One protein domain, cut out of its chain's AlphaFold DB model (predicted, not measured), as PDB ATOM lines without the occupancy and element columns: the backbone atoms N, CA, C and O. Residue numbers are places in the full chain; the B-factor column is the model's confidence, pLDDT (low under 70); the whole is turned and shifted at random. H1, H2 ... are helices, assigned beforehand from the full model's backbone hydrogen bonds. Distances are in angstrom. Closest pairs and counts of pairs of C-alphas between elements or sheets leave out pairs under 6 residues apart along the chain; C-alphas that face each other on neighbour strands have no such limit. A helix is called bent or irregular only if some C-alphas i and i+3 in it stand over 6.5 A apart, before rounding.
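What this domain is: This is residues 7 to 65 of the 69 residues of the protein "AAA_14 domain-containing protein" of Prevotella hominis (UniProt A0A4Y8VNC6). The longest helix, H2, of 15 residues, is the main piece, with the shorter helix H1 packed on it at a steep tilt, and two long links loop away from this pair. The first link, residues 15 to 31, sweeps out and returns to the beginning of H2, with residues 15 to 21 and 25 to 31 sticking out; the second, residues 47 to 61, folds back past H2 toward the short helix H3, which sticks out at the end. The printed part has 59 residues and three named helices in the order H1, H2, H3, with no named strand. The class is all helix, though under half of the residues, 27 of 59, are in named elements. The whole is only just compact, close to loose, with a radius of gyration of the C-alphas of 12.5 A, and its C-alphas span 31 by 28 by 21 A.

Where its parts are: H1 is residues 7 to 14, from C-alpha 7 at (44.142, 181.361, 220.846) to C-alpha 14, 10.6 A in length. After residues 15 to 31, H2 is residues 32 to 46, with C-alpha 32 at (49.212, 172.319, 212.866) and 20.0 A from first to last C-alpha. H2 is neither bent nor irregular, but only just: C-alphas 37 and 40 are 6.4 A apart. After residues 47 to 61, H3 is residues 62 to 65, four residues that end with C-alpha 65 at (47.335, 154.181, 200.538).

How they stand to each other: H1 and H2 touch, with 5 pairs of C-alphas within 8 A. The closest C-alphas of the two are those of Leu 9 and Phe 40, 6.5 A apart. H2 touches H1 with residues 35 to 40 alone. Their lines stand at a steep tilt of 50 degrees, and they run the same way. H3 touches no helix: H1 and H3 are apart, and H2 and H3 are apart. In H1 every O i to N i+4 pair is within hydrogen-bond range; in H2 it is 8 of 11, and H3 is too short for such a pair.

The domain as a whole: The C-alphas of Tyr 7 and Lys 65, the first and last printed residues, are the two farthest apart, at 34.1 A. Both links, H1 to H2 with 17 residues and H2 to H3 with 15, are long. Residues 14 to 21, 25 to 31 and 59 to 65 stand free, and of the last stretch 62 to 65 belong to H3. Without these stretches the body has 37 residues and spans 24 by 22 by 16 A. The printed part has no cut. The mean pLDDT of the printed part is 91.0, and residues 62 to 65 are under 70; the mean of H3 is 59.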
ATOM      1  N   TYR A   7      44.666 180.508 221.919       95.44
ATOM      2  CA  TYR A   7      44.142 181.361 220.846       95.44
ATOM      3  C   TYR A   7      43.640 180.559 219.629       95.44
ATOM      4  O   TYR A   7      42.485 180.688 219.229       95.44
ATOM      5  N   TYR A   8      44.482 179.691 219.062       95.44
ATOM      6  CA  TYR A   8      44.125 178.903 217.876       95.44
ATOM      7  C   TYR A   8      43.087 177.823 218.190       95.44
ATOM      8  O   TYR A   8      42.219 177.535 217.369       95.44
ATOM      9  N   LEU A   9      43.162 177.232 219.383       96.12
ATOM     10  CA  LEU A   9      42.183 176.254 219.836       96.12
ATOM     11  C   LEU A   9      40.796 176.902 219.975       96.12
ATOM     12  O   LEU A   9      39.822 176.372 219.453       96.12
ATOM     13  N   GLN A  10      40.706 178.090 220.579       96.75
ATOM     14  CA  GLN A  10      39.451 178.834 220.717       96.75
ATOM     15  C   GLN A  10      38.860 179.260 219.366       96.75
ATOM     16  O   GLN A  10      37.640 179.289 219.211       96.75
ATOM     17  N   GLN A  11      39.684 179.519 218.345       95.75
ATOM     18  CA  GLN A  11      39.186 179.742 216.981       95.75
ATOM     19  C   GLN A  11      38.514 178.492 216.393       95.75
ATOM     20  O   GLN A  11      37.461 178.591 215.760       95.75
ATOM     21  N   LEU A  12      39.080 177.304 216.621       95.88
ATOM     22  CA  LEU A  12      38.471 176.043 216.184       95.88
ATOM     23  C   LEU A  12      37.168 175.760 216.940       95.88
ATOM     24  O   LEU A  12      36.169 175.404 216.323       95.88
ATOM     25  N   ILE A  13      37.160 175.982 218.257       95.25
ATOM     26  CA  ILE A  13      35.988 175.768 219.114       95.25
ATOM     27  C   ILE A  13      34.850 176.715 218.734       95.25
ATOM     28  O   ILE A  13      33.738 176.264 218.478       95.25
ATOM     29  N   SER A  14      35.124 178.018 218.645       95.31
ATOM     30  CA  SER A  14      34.102 179.032 218.338       95.31
ATOM     31  C   SER A  14      33.520 178.888 216.935       95.31
ATOM     32  O   SER A  14      32.378 179.268 216.690       95.31
ATOM     33  N   SER A  15      34.288 178.319 216.004       92.12
ATOM     34  CA  SER A  15      33.836 178.080 214.639       92.12
ATOM     35  C   SER A  15      33.225 176.689 214.422       92.12
ATOM     36  O   SER A  15      32.792 176.413 213.302       92.12
ATOM     37  N   LYS A  16      33.145 175.833 215.449       89.56
ATOM     38  CA  LYS A  16      32.500 174.510 215.390       89.56
ATOM     39  C   LYS A  16      30.988 174.638 215.124       89.56
ATOM     40  O   LYS A  16      30.372 175.648 215.446       89.56
ATOM     41  N   SER A  17      30.386 173.602 214.533       87.44
ATOM     42  CA  SER A  17      28.925 173.458 214.359       87.44
ATOM     43  C   SER A  17      28.227 174.487 213.454       87.44
ATOM     44  O   SER A  17      27.023 174.684 213.566       87.44
ATOM     45  N   ASN A  18      28.944 175.120 212.521       90.50
ATOM     46  CA  ASN A  18      28.357 176.060 211.550       90.50
ATOM     47  C   ASN A  18      28.281 175.513 210.115       90.50
ATOM     48  O   ASN A  18      28.180 176.297 209.179       90.50
ATOM     49  N   ASN A  19      28.351 174.189 209.928       91.50
ATOM     50  CA  ASN A  19      28.298 173.508 208.622       91.50
ATOM     51  C   ASN A  19      29.368 173.948 207.601       91.50
ATOM     52  O   ASN A  19      29.263 173.626 206.420       91.50
ATOM     53  N   LEU A  20      30.415 174.657 208.038       94.75
ATOM     54  CA  LEU A  20      31.505 175.110 207.176       94.75
ATOM     55  C   LEU A  20      32.788 174.333 207.453       94.75
ATOM     56  O   LEU A  20      33.208 174.178 208.603       94.75
ATOM     57  N   ILE A  21      33.465 173.943 206.376       93.12
ATOM     58  CA  ILE A  21      34.791 173.323 206.423       93.12
ATOM     59  C   ILE A  21      35.805 174.335 206.970       93.12
ATOM     60  O   ILE A  21      35.816 175.503 206.574       93.12
ATOM     61  N   LYS A  22      36.676 173.889 207.882       94.19
ATOM     62  CA  LYS A  22      37.757 174.701 208.457       94.19
ATOM     63  C   LYS A  22      39.088 174.302 207.843       94.19
ATOM     64  O   LYS A  22      39.462 173.135 207.881       94.19
ATOM     65  N   ILE A  23      39.811 175.279 207.303       94.25
ATOM     66  CA  ILE A  23      41.138 175.070 206.720       94.25
ATOM     67  C   ILE A  23      42.175 175.669 207.668       94.25
ATOM     68  O   ILE A  23      42.201 176.880 207.880       94.25
ATOM     69  N   VAL A  24      43.049 174.829 208.225       93.62
ATOM     70  CA  VAL A  24      44.165 175.277 209.070       93.62
ATOM     71  C   VAL A  24      45.427 175.394 208.222       93.62
ATOM     72  O   VAL A  24      46.019 174.392 207.820       93.62
ATOM     73  N   THR A  25      45.864 176.623 207.960       94.88
ATOM     74  CA  THR A  25      47.065 176.918 207.166       94.88
ATOM     75  C   THR A  25      48.232 177.383 208.043       94.88
ATOM     76  O   THR A  25      48.104 177.579 209.251       94.88
ATOM     77  N   GLY A  26      49.426 177.487 207.454       93.00
ATOM     78  CA  GLY A  26      50.614 178.026 208.119       93.00
ATOM     79  C   GLY A  26      51.907 177.338 207.696       93.00
ATOM     80  O   GLY A  26      51.893 176.241 207.132       93.00
ATOM     81  N   ILE A  27      53.040 177.958 208.023       94.81
ATOM     82  CA  ILE A  27      54.380 177.524 207.596       94.81
ATOM     83  C   ILE A  27      54.743 176.089 208.024       94.81
ATOM     84  O   ILE A  27      54.174 175.511 208.959       94.81
ATOM     85  N   ARG A  28      55.719 175.481 207.339       90.62
ATOM     86  CA  ARG A  28      56.252 174.154 207.689       90.62
ATOM     87  C   ARG A  28      56.718 174.140 209.155       90.62
ATOM     88  O   ARG A  28      57.347 175.087 209.610       90.62
ATOM     89  N   ARG A  29      56.422 173.053 209.883       89.88
ATOM     90  CA  ARG A  29      56.720 172.873 211.325       89.88
ATOM     91  C   ARG A  29      56.019 173.849 212.281       89.88
ATOM     92  O   ARG A  29      56.346 173.871 213.460       89.88
ATOM     93  N   SER A  30      54.986 174.570 211.844       92.19
ATOM     94  CA  SER A  30      54.193 175.424 212.740       92.19
ATOM     95  C   SER A  30      53.302 174.666 213.734       92.19
ATOM     96  O   SER A  30      52.552 175.312 214.455       92.19
ATOM     97  N   GLY A  31      53.334 173.328 213.796       92.94
ATOM     98  CA  GLY A  31      52.582 172.531 214.779       92.94
ATOM     99  C   GLY A  31      51.078 172.382 214.511       92.94
ATOM    100  O   GLY A  31      50.317 172.187 215.450       92.94
ATOM    101  N   LYS A  32      50.632 172.486 213.251       94.31
ATOM    102  CA  LYS A  32      49.212 172.319 212.866       94.31
ATOM    103  C   LYS A  32      48.676 170.922 213.183       94.31
ATOM    104  O   LYS A  32      47.597 170.812 213.746       94.31
ATOM    105  N   SER A  33      49.455 169.880 212.881       93.00
ATOM    106  CA  SER A  33      49.082 168.494 213.185       93.00
ATOM    107  C   SER A  33      48.861 168.306 214.686       93.00
ATOM    108  O   SER A  33      47.852 167.754 215.081       93.00
ATOM    109  N   PHE A  34      49.737 168.875 215.520       94.31
ATOM    110  CA  PHE A  34      49.579 168.842 216.976       94.31
ATOM    111  C   PHE A  34      48.346 169.628 217.463       94.31
ATOM    112  O   PHE A  34      47.664 169.217 218.397       94.31
ATOM    113  N   LEU A  35      48.029 170.765 216.830       95.25
ATOM    114  CA  LEU A  35      46.810 171.515 217.142       95.25
ATOM    115  C   LEU A  35      45.548 170.677 216.875       95.25
ATOM    116  O   LEU A  35      44.647 170.691 217.705       95.25
ATOM    117  N   LEU A  36      45.488 169.961 215.749       94.94
ATOM    118  CA  LEU A  36      44.319 169.169 215.358       94.94
ATOM    119  C   LEU A  36      44.243 167.831 216.108       94.94
ATOM    120  O   LEU A  36      43.282 167.602 216.834       94.94
ATOM    121  N   PHE A  37      45.277 166.999 215.988       94.06
ATOM    122  CA  PHE A  37      45.283 165.604 216.454       94.06
ATOM    123  C   PHE A  37      45.580 165.434 217.948       94.06
ATOM    124  O   PHE A  37      45.550 164.332 218.477       94.06
ATOM    125  N   ASN A  38      45.924 166.512 218.657       95.06
ATOM    126  CA  ASN A  38      46.138 166.445 220.101       95.06
ATOM    127  C   ASN A  38      45.251 167.448 220.821       95.06
ATOM    128  O   ASN A  38      44.384 167.059 221.590       95.06
ATOM    129  N   LEU A  39      45.445 168.747 220.578       95.94
ATOM    130  CA  LEU A  39      44.746 169.766 221.366       95.94
ATOM    131  C   LEU A  39      43.244 169.787 221.072       95.94
ATOM    132  O   LEU A  39      42.438 169.769 221.998       95.94
ATOM    133  N   PHE A  40      42.868 169.819 219.794       95.94
ATOM    134  CA  PHE A  40      41.463 169.824 219.410       95.94
ATOM    135  C   PHE A  40      40.817 168.455 219.638       95.94
ATOM    136  O   PHE A  40      39.740 168.411 220.221       95.94
ATOM    137  N   HIS A  41      41.496 167.358 219.286       96.31
ATOM    138  CA  HIS A  41      41.061 165.994 219.606       96.31
ATOM    139  C   HIS A  41      40.716 165.820 221.095       96.31
ATOM    140  O   HIS A  41      39.587 165.466 221.434       96.31
ATOM    141  N   ASN A  42      41.643 166.164 221.995       95.94
ATOM    142  CA  ASN A  42      41.419 166.041 223.437       95.94
ATOM    143  C   ASN A  42      40.262 166.924 223.906       95.94
ATOM    144  O   ASN A  42      39.440 166.475 224.695       95.94
ATOM    145  N   HIS A  43      40.139 168.143 223.371       96.06
ATOM    146  CA  HIS A  43      38.995 169.000 223.672       96.06
ATOM    147  C   HIS A  43      37.653 168.362 223.255       96.06
ATOM    148  O   HIS A  43      36.656 168.487 223.967       96.06
ATOM    149  N   LEU A  44      37.591 167.661 222.115       96.25
ATOM    150  CA  LEU A  44      36.379 166.942 221.703       96.25
ATOM    151  C   LEU A  44      36.030 165.823 222.697       96.25
ATOM    152  O   LEU A  44      34.875 165.730 223.111       96.25
ATOM    153  N   ILE A  45      37.018 165.045 223.142       97.50
ATOM    154  CA  ILE A  45      36.818 163.994 224.153       97.50
ATOM    155  C   ILE A  45      36.354 164.587 225.487       97.50
ATOM    156  O   ILE A  45      35.362 164.135 226.057       97.50
ATOM    157  N   GLU A  46      37.019 165.638 225.969       96.50
ATOM    158  CA  GLU A  46      36.680 166.327 227.222       96.50
ATOM    159  C   GLU A  46      35.263 166.923 227.203       96.50
ATOM    160  O   GLU A  46      34.627 167.052 228.247       96.50
ATOM    161  N   THR A  47      34.740 167.252 226.018       95.75
ATOM    162  CA  THR A  47      33.359 167.736 225.835       95.75
ATOM    163  C   THR A  47      32.326 166.614 225.670       95.75
ATOM    164  O   THR A  47      31.149 166.895 225.445       95.75
ATOM    165  N   GLY A  48      32.737 165.351 225.820       96.62
ATOM    166  CA  GLY A  48      31.863 164.175 225.820       96.62
ATOM    167  C   GLY A  48      31.664 163.521 224.453       96.62
ATOM    168  O   GLY A  48      30.813 162.641 224.322       96.62
ATOM    169  N   ILE A  49      32.422 163.921 223.426       96.69
ATOM    170  CA  ILE A  49      32.416 163.209 222.143       96.69
ATOM    171  C   ILE A  49      33.205 161.919 222.320       96.69
ATOM    172  O   ILE A  49      34.361 161.932 222.734       96.69
ATOM    173  N   ARG A  50      32.570 160.795 221.998       97.31
ATOM    174  CA  ARG A  50      33.234 159.497 222.033       97.31
ATOM    175  C   ARG A  50      34.329 159.437 220.974       97.31
ATOM    176  O   ARG A  50      34.146 159.931 219.864       97.31
ATOM    177  N   GLU A  51      35.435 158.793 221.311       95.69
ATOM    178  CA  GLU A  51      36.607 158.682 220.438       95.69
ATOM    179  C   GLU A  51      36.280 158.015 219.093       95.69
ATOM    180  O   GLU A  51      36.743 158.460 218.050       95.69
ATOM    181  N   ASP A  52      35.375 157.035 219.079       96.75
ATOM    182  CA  ASP A  52      34.919 156.359 217.858       96.75
ATOM    183  C   ASP A  52      34.063 157.238 216.928       96.75
ATOM    184  O   ASP A  52      33.778 156.855 215.795       96.75
ATOM    185  N   HIS A  53      33.663 158.426 217.382       96.25
ATOM    186  CA  HIS A  53      32.993 159.442 216.569       96.25
ATOM    187  C   HIS A  53      33.968 160.521 216.056       96.25
ATOM    188  O   HIS A  53      33.532 161.504 215.450       96.25
ATOM    189  N   ILE A  54      35.276 160.367 216.290       96.06
ATOM    190  CA  ILE A  54      36.320 161.278 215.815       96.06
ATOM    191  C   ILE A  54      37.138 160.558 214.740       96.06
ATOM    192  O   ILE A  54      37.879 159.623 215.014       96.06
ATOM    193  N   ILE A  55      36.994 160.993 213.487       93.81
ATOM    194  CA  ILE A  55      37.699 160.388 212.353       93.81
ATOM    195  C   ILE A  55      38.933 161.228 212.030       93.81
ATOM    196  O   ILE A  55      38.822 162.347 211.525       93.81
ATOM    197  N   GLU A  56      40.112 160.669 212.286       92.94
ATOM    198  CA  GLU A  56      41.393 161.294 211.964       92.94
ATOM    199  C   GLU A  56      42.030 160.649 210.733       92.94
ATOM    200  O   GLU A  56      42.166 159.430 210.643       92.94
ATOM    201  N   ILE A  57      42.454 161.475 209.773       89.38
ATOM    202  CA  ILE A  57      43.085 160.999 208.539       89.38
ATOM    203  C   ILE A  57      44.377 161.780 208.293       89.38
ATOM    204  O   ILE A  57      44.363 162.976 207.999       89.38
ATOM    205  N   ALA A  58      45.508 161.080 208.363       87.62
ATOM    206  CA  ALA A  58      46.816 161.603 207.976       87.62
ATOM    207  C   ALA A  58      47.084 161.314 206.490       87.62
ATOM    208  O   ALA A  58      47.631 160.271 206.132       87.62
ATOM    209  N   LEU A  59      46.670 162.216 205.599       80.62
ATOM    210  CA  LEU A  59      46.771 162.018 204.140       80.62
ATOM    211  C   LEU A  59      48.217 161.912 203.617       80.62
ATOM    212  O   LEU A  59      48.450 161.424 202.515       80.62
ATOM    213  N   ASP A  60      49.191 162.367 204.396       77.44
ATOM    214  CA  ASP A  60      50.620 162.276 204.109       77.44
ATOM    215  C   ASP A  60      51.248 160.946 204.555       77.44
ATOM    216  O   ASP A  60      52.359 160.608 204.129       77.44
ATOM    217  N   ASN A  61      50.549 160.157 205.374       73.12
ATOM    218  CA  ASN A  61      51.038 158.859 205.807       73.12
ATOM    219  C   ASN A  61      50.854 157.819 204.692       73.12
ATOM    220  O   ASN A  61      49.738 157.452 204.323       73.12
ATOM    221  N   ARG A  62      51.973 157.287 204.185       63.91
ATOM    222  CA  ARG A  62      52.009 156.266 203.122       63.91
ATOM    223  C   ARG A  62      51.248 154.982 203.466       63.91
ATOM    224  O   ARG A  62      50.867 154.270 202.543       63.91
ATOM    225  N   LEU A  63      51.012 154.699 204.747       60.81
ATOM    226  CA  LEU A  63      50.208 153.559 205.199       60.81
ATOM    227  C   LEU A  63      48.714 153.703 204.847       60.81
ATOM    228  O   LEU A  63      48.036 152.696 204.680       60.81
ATOM    229  N   ASN A  64      48.219 154.927 204.625       56.66
ATOM    230  CA  ASN A  64      46.824 155.183 204.246       56.66
ATOM    231  C   ASN A  64      46.532 154.936 202.757       56.66
ATOM    232  O   ASN A  64      45.396 155.105 202.318       56.66
ATOM    233  N   LYS A  65      47.523 154.499 201.965       56.41
ATOM    234  CA  LYS A  65      47.335 154.181 200.538       56.41
ATOM    235  C   LYS A  65      46.284 153.100 200.286       56.41
ATOM    236  O   LYS A  65      45.666 153.108 199.229       56.41
TER     237      LYS A  65